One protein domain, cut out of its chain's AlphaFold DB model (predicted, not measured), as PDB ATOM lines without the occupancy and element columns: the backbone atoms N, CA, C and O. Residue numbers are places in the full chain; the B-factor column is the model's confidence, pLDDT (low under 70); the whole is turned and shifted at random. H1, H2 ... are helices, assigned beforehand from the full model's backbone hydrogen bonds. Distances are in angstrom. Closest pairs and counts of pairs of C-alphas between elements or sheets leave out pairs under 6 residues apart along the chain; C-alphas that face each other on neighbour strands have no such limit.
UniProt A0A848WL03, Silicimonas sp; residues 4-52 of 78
ATOM      1  N   ASP A   4     164.189 157.890 254.166       75.25
ATOM      2  CA  ASP A   4     164.451 157.361 252.815       75.25
ATOM      3  C   ASP A   4     163.273 157.561 251.846       75.25
ATOM      4  O   ASP A   4     163.425 157.547 250.622       75.25
ATOM      5  N   ARG A   5     162.062 157.796 252.374       82.62
ATOM      6  CA  ARG A   5     160.887 158.090 251.545       82.62
ATOM      7  C   ARG A   5     160.967 159.476 250.919       82.62
ATOM      8  O   ARG A   5     160.444 159.636 249.819       82.62
ATOM      9  N   ALA A   6     161.608 160.441 251.580       86.25
ATOM     10  CA  ALA A   6     161.699 161.810 251.086       86.25
ATOM     11  C   ALA A   6     162.498 161.865 249.780       86.25
ATOM     12  O   ALA A   6     161.989 162.362 248.779       86.25
ATOM     13  N   ALA A   7     163.688 161.255 249.748       88.06
ATOM     14  CA  ALA A   7     164.531 161.220 248.552       88.06
ATOM     15  C   ALA A   7     163.812 160.570 247.359       88.06
ATOM     16  O   ALA A   7     163.817 161.104 246.253       88.06
ATOM     17  N   ARG A   8     163.118 159.451 247.602       88.06
ATOM     18  CA  ARG A   8     162.335 158.754 246.574       88.06
ATOM     19  C   ARG A   8     161.168 159.592 246.049       88.06
ATOM     20  O   ARG A   8     160.900 159.576 244.852       88.06
ATOM     21  N   ILE A   9     160.449 160.285 246.935       88.69
ATOM     22  CA  ILE A   9     159.333 161.157 246.542       88.69
ATOM     23  C   ILE A   9     159.858 162.330 245.717       88.69
ATOM     24  O   ILE A   9     159.333 162.574 244.636       88.69
ATOM     25  N   MET A  10     160.922 162.989 246.176       89.50
ATOM     26  CA  MET A  10     161.527 164.113 245.461       89.50
ATOM     27  C   MET A  10     162.087 163.701 244.099       89.50
ATOM     28  O   MET A  10     161.915 164.434 243.134       89.50
ATOM     29  N   GLY A  11     162.670 162.503 243.976       89.06
ATOM     30  CA  GLY A  11     163.057 161.954 242.672       89.06
ATOM     31  C   GLY A  11     161.873 161.874 241.706       89.06
ATOM     32  O   GLY A  11     161.960 162.343 240.580       89.06
ATOM     33  N   ARG A  12     160.720 161.400 242.186       87.56
ATOM     34  CA  ARG A  12     159.506 161.300 241.368       87.56
ATOM     35  C   ARG A  12     158.896 162.656 241.011       87.56
ATOM     36  O   ARG A  12     158.290 162.775 239.954       87.56
ATOM     37  N   VAL A  13     159.036 163.656 241.882       88.06
ATOM     38  CA  VAL A  13     158.660 165.047 241.578       88.06
ATOM     39  C   VAL A  13     159.544 165.595 240.460       88.06
ATOM     40  O   VAL A  13     159.021 166.167 239.511       88.06
ATOM     41  N   ARG A  14     160.855 165.342 240.517       89.00
ATOM     42  CA  ARG A  14     161.784 165.731 239.452       89.00
ATOM     43  C   ARG A  14     161.475 165.065 238.124       89.00
ATOM     44  O   ARG A  14     161.441 165.751 237.109       89.00
ATOM     45  N   ASP A  15     161.174 163.770 238.127       88.75
ATOM     46  CA  ASP A  15     160.794 163.045 236.907       88.75
ATOM     47  C   ASP A  15     159.560 163.659 236.221       88.75
ATOM     48  O   ASP A  15     159.451 163.626 234.998       88.75
ATOM     49  N   LEU A  16     158.638 164.236 237.002       88.00
ATOM     50  CA  LEU A  16     157.438 164.909 236.496       88.00
ATOM     51  C   LEU A  16     157.705 166.319 235.948       88.00
ATOM     52  O   LEU A  16     156.861 166.829 235.216       88.00
ATOM     53  N   HIS A  17     158.840 166.938 236.279       87.25
ATOM     54  CA  HIS A  17     159.200 168.305 235.879       87.25
ATOM     55  C   HIS A  17     160.568 168.358 235.167       87.25
ATOM     56  O   HIS A  17     161.369 169.270 235.388       87.25
ATOM     57  N   GLY A  18     160.897 167.345 234.357       82.44
ATOM     58  CA  GLY A  18     162.111 167.358 233.528       82.44
ATOM     59  C   GLY A  18     163.432 167.410 234.313       82.44
ATOM     60  O   GLY A  18     164.428 167.929 233.817       82.44
ATOM     61  N   GLY A  19     163.447 166.898 235.544       83.81
ATOM     62  CA  GLY A  19     164.612 166.878 236.432       83.81
ATOM     63  C   GLY A  19     164.643 167.999 237.475       83.81
ATOM     64  O   GLY A  19     165.499 167.963 238.357       83.81
ATOM     65  N   GLN A  20     163.720 168.963 237.416       83.62
ATOM     66  CA  GLN A  20     163.634 170.073 238.370       83.62
ATOM     67  C   GLN A  20     162.633 169.782 239.487       83.62
ATOM     68  O   GLN A  20     161.663 169.063 239.296       83.62
ATOM     69  N   ASP A  21     162.818 170.359 240.671       82.62
ATOM     70  CA  ASP A  21     161.805 170.207 241.725       82.62
ATOM     71  C   ASP A  21     160.519 170.999 241.381       82.62
ATOM     72  O   ASP A  21     159.429 170.640 241.830       82.62
ATOM     73  N   TYR A  22     160.631 172.041 240.546       81.50
ATOM     74  CA  TYR A  22     159.528 172.894 240.105       81.50
ATOM     75  C   TYR A  22     159.825 173.544 238.745       81.50
ATOM     76  O   TYR A  22     160.925 174.053 238.537       81.50
ATOM     77  N   ASP A  23     158.822 173.583 237.863       82.94
ATOM     78  CA  ASP A  23     158.849 174.342 236.609       82.94
ATOM     79  C   ASP A  23     157.855 175.526 236.687       82.94
ATOM     80  O   ASP A  23     156.640 175.305 236.776       82.94
ATOM     81  N   PRO A  24     158.331 176.789 236.703       85.06
ATOM     82  CA  PRO A  24     157.473 177.972 236.758       85.06
ATOM     83  C   PRO A  24     156.832 178.345 235.414       85.06
ATOM     84  O   PRO A  24     156.007 179.267 235.391       85.06
ATOM     85  N   GLU A  25     157.212 177.700 234.306       86.75
ATOM     86  CA  GLU A  25     156.751 178.056 232.966       86.75
ATOM     87  C   GLU A  25     155.219 177.991 232.881       86.75
ATOM     88  O   GLU A  25     154.559 177.058 233.354       86.75
ATOM     89  N   TRP A  26     154.616 179.029 232.302       81.19
ATOM     90  CA  TRP A  26     153.166 179.094 232.177       81.19
ATOM     91  C   TRP A  26     152.656 177.938 231.306       81.19
ATOM     92  O   TRP A  26     153.133 177.731 230.198       81.19
ATOM     93  N   GLY A  27     151.666 177.193 231.801       80.56
ATOM     94  CA  GLY A  27     151.135 175.994 231.140       80.56
ATOM     95  C   GLY A  27     151.791 174.689 231.599       80.56
ATOM     96  O   GLY A  27     151.110 173.666 231.628       80.56
ATOM     97  N   LYS A  28     153.049 174.737 232.051       81.12
ATOM     98  CA  LYS A  28     153.744 173.594 232.670       81.12
ATOM     99  C   LYS A  28     153.650 173.605 234.185       81.12
ATOM    100  O   LYS A  28     153.519 172.560 234.813       81.12
ATOM    101  N   ARG A  29     153.632 174.794 234.790       81.25
ATOM    102  CA  ARG A  29     153.420 174.930 236.229       81.25
ATOM    103  C   ARG A  29     152.131 174.208 236.636       81.25
ATOM    104  O   ARG A  29     151.085 174.400 236.017       81.25
ATOM    105  N   LEU A  30     152.213 173.417 237.705       79.38
ATOM    106  CA  LEU A  30     151.123 172.578 238.231       79.38
ATOM    107  C   LEU A  30     150.704 171.395 237.331       79.38
ATOM    108  O   LEU A  30     149.776 170.675 237.699       79.38
ATOM    109  N   THR A  31     151.388 171.155 236.211       85.12
ATOM    110  CA  THR A  31     151.125 170.035 235.299       85.12
ATOM    111  C   THR A  31     152.368 169.157 235.207       85.12
ATOM    112  O   THR A  31     153.418 169.599 234.762       85.12
ATOM    113  N   GLY A  32     152.259 167.897 235.630       86.31
ATOM    114  CA  GLY A  32     153.347 166.935 235.449       86.31
ATOM    115  C   GLY A  32     153.417 166.427 234.008       86.31
ATOM    116  O   GLY A  32     152.388 166.278 233.347       86.31
ATOM    117  N   GLU A  33     154.615 166.077 233.555       88.12
ATOM    118  CA  GLU A  33     154.859 165.488 232.239       88.12
ATOM    119  C   GLU A  33     155.328 164.022 232.332       88.12
ATOM    120  O   GLU A  33     155.615 163.476 233.401       88.12
ATOM    121  N   GLY A  34     155.364 163.344 231.183       89.00
ATOM    122  CA  GLY A  34     155.895 161.988 231.062       89.00
ATOM    123  C   GLY A  34     154.955 160.851 231.506       89.00
ATOM    124  O   GLY A  34     153.781 161.060 231.833       89.00
ATOM    125  N   PRO A  35     155.456 159.599 231.507       90.75
ATOM    126  CA  PRO A  35     154.628 158.405 231.695       90.75
ATOM    127  C   PRO A  35     153.913 158.349 233.048       90.75
ATOM    128  O   PRO A  35     152.802 157.827 233.159       90.75
ATOM    129  N   PHE A  36     154.533 158.891 234.100       90.19
ATOM    130  CA  PHE A  36     153.927 158.873 235.427       90.19
ATOM    131  C   PHE A  36     152.769 159.872 235.553       90.19
ATOM    132  O   PHE A  36     151.740 159.526 236.136       90.19
ATOM    133  N   ALA A  37     152.882 161.057 234.943       91.06
ATOM    134  CA  ALA A  37     151.776 162.008 234.851       91.06
ATOM    135  C   ALA A  37     150.591 161.424 234.070       91.06
ATOM    136  O   ALA A  37     149.438 161.541 234.495       91.06
ATOM    137  N   GLN A  38     150.870 160.720 232.968       92.19
ATOM    138  CA  GLN A  38     149.848 160.026 232.181       92.19
ATOM    139  C   GLN A  38     149.132 158.951 233.008       92.19
ATOM    140  O   GLN A  38     147.903 158.881 233.001       92.19
ATOM    141  N   LEU A  39     149.874 158.158 233.789       94.69
ATOM    142  CA  LEU A  39     149.291 157.155 234.682       94.69
ATOM    143  C   LEU A  39     148.385 157.787 235.749       94.69
ATOM    144  O   LEU A  39     147.300 157.266 236.021       94.69
ATOM    145  N   ILE A  40     148.812 158.896 236.363       93.75
ATOM    146  CA  ILE A  40     147.994 159.642 237.332       93.75
ATOM    147  C   ILE A  40     146.711 160.142 236.661       93.75
ATOM    148  O   ILE A  40     145.624 159.929 237.198       93.75
ATOM    149  N   THR A  41     146.829 160.728 235.469       94.38
ATOM    150  CA  THR A  41     145.696 161.246 234.686       94.38
ATOM    151  C   THR A  41     144.674 160.150 234.387       94.38
ATOM    152  O   THR A  41     143.484 160.319 234.654       94.38
ATOM    153  N   GLN A  42     145.128 158.986 233.911       97.00
ATOM    154  CA  GLN A  42     144.254 157.841 233.634       97.00
ATOM    155  C   GLN A  42     143.548 157.340 234.899       97.00
ATOM    156  O   GLN A  42     142.340 157.103 234.888       97.00
ATOM    157  N   ARG A  43     144.280 157.209 236.014       97.38
ATOM    158  CA  ARG A  43     143.703 156.783 237.299       97.38
ATOM    159  C   ARG A  43     142.639 157.754 237.787       97.38
ATOM    160  O   ARG A  43     141.586 157.310 238.239       97.38
ATOM    161  N   PHE A  44     142.907 159.052 237.679       96.25
ATOM    162  CA  PHE A  44     141.957 160.089 238.055       96.25
ATOM    163  C   PHE A  44     140.689 160.005 237.200       96.25
ATOM    164  O   PHE A  44     139.602 159.896 237.759       96.25
ATOM    165  N   ALA A  45     140.817 159.935 235.871       96.44
ATOM    166  CA  ALA A  45     139.676 159.819 234.959       96.44
ATOM    167  C   ALA A  45     138.818 158.566 235.223       96.44
ATOM    168  O   ALA A  45     137.588 158.618 235.204       96.44
ATOM    169  N   ILE A  46     139.453 157.427 235.514       98.06
ATOM    170  CA  ILE A  46     138.738 156.198 235.880       98.06
ATOM    171  C   ILE A  46     138.002 156.379 237.213       98.06
ATOM    172  O   ILE A  46     136.846 155.971 237.336       98.06
ATOM    173  N   ALA A  47     138.650 156.977 238.215       98.19
ATOM    174  CA  ALA A  47     138.050 157.203 239.525       98.19
ATOM    175  C   ALA A  47     136.851 158.158 239.448       98.19
ATOM    176  O   ALA A  47     135.793 157.837 239.988       98.19
ATOM    177  N   THR A  48     136.971 159.280 238.732       97.81
ATOM    178  CA  THR A  48     135.866 160.236 238.577       97.81
ATOM    179  C   THR A  48     134.687 159.614 237.843       97.81
ATOM    180  O   THR A  48     133.552 159.768 238.286       97.81
ATOM    181  N   LYS A  49     134.932 158.826 236.788       97.12
ATOM    182  CA  LYS A  49     133.868 158.092 236.090       97.12
ATOM    183  C   LYS A  49     133.157 157.098 237.011       97.12
ATOM    184  O   LYS A  49     131.933 157.054 237.030       97.12
ATOM    185  N   ARG A  50     133.911 156.319 237.794       97.69
ATOM    186  CA  ARG A  50     133.354 155.323 238.730       97.69
ATOM    187  C   ARG A  50     132.530 155.945 239.852       97.69
ATOM    188  O   ARG A  50     131.571 155.328 240.296       97.69
ATOM    189  N   LEU A  51     132.923 157.126 240.321       97.75
ATOM    190  CA  LEU A  51     132.258 157.835 241.415       97.75
ATOM    191  C   LEU A  51     131.142 158.778 240.936       97.75
ATOM    192  O   LEU A  51     130.560 159.477 241.755       97.75
ATOM    193  N   GLY A  52     130.853 158.828 239.630       96.00
ATOM    194  CA  GLY A  52     129.849 159.744 239.077       96.00
ATOM    195  C   GLY A  52     130.262 161.221 239.119       96.00
ATOM    196  O   GLY A  52     129.411 162.096 239.043       96.00
TER     197      GLY A  52
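Overview. This is residues 4 to 52 of the 78 residues of a protein of Silicimonas sp (UniProt A0A848WL03). Two helices meet near their ends at about a right angle and make an L: H1 is one arm, H2 is the other, and the end of H1 meets the beginning of H2 at the corner. Between them the chain swings out from the corner in a long loop, residues 17 to 33, and folds back to it, while residues 4 to 9 of H1 and residues 42 to 52, of which 42 to 50 belong to H2, stick out as free arms. The printed part has 49 residues with two named helices, H1 then H2, and no named strand; the class is all helix. The whole is loose, with a radius of gyration of the C-alphas of 12.8 A, and flat, spanning 35 by 31 by 15 A.

Along the chain. Find C-alpha 4 at (164.451, 157.361, 252.815); from there H1, residues 4 to 16, runs 19.3 A to C-alpha 16 at (157.438, 164.909, 236.496). Go on through residues 17 to 33, which hold no named element, to Gly 34. There H2, residues 34 to 50, begins, and it runs 24.7 A to C-alpha 50 at (133.354, 155.323, 238.730).

Arrangement. Look at Leu 16 and Gly 34, where H1 and H2 touch: their C-alphas, the closest of the two helices, are 6.4 A apart. H1 touches with residues 15 to 16 alone, and H2 with residues 34 to 37 alone. Their lines are about perpendicular, at 86 degrees, and their centres are 19.2 A apart. In the backbone of H2 every O i to N i+4 pair is within hydrogen-bond range; in H1, 8 of 9 are.

Size, cuts and confidence. The C-alphas of Asp 4 and Gly 52, the two farthest apart, are 37.3 A from each other. Without the stretches that stand free, the body has 32 residues and spans 22 by 19 by 10 A. The link from H1 to H2 is long, with 17 residues. The printed part has no cut, its mean pLDDT is 88.8, and no printed residue is under 70.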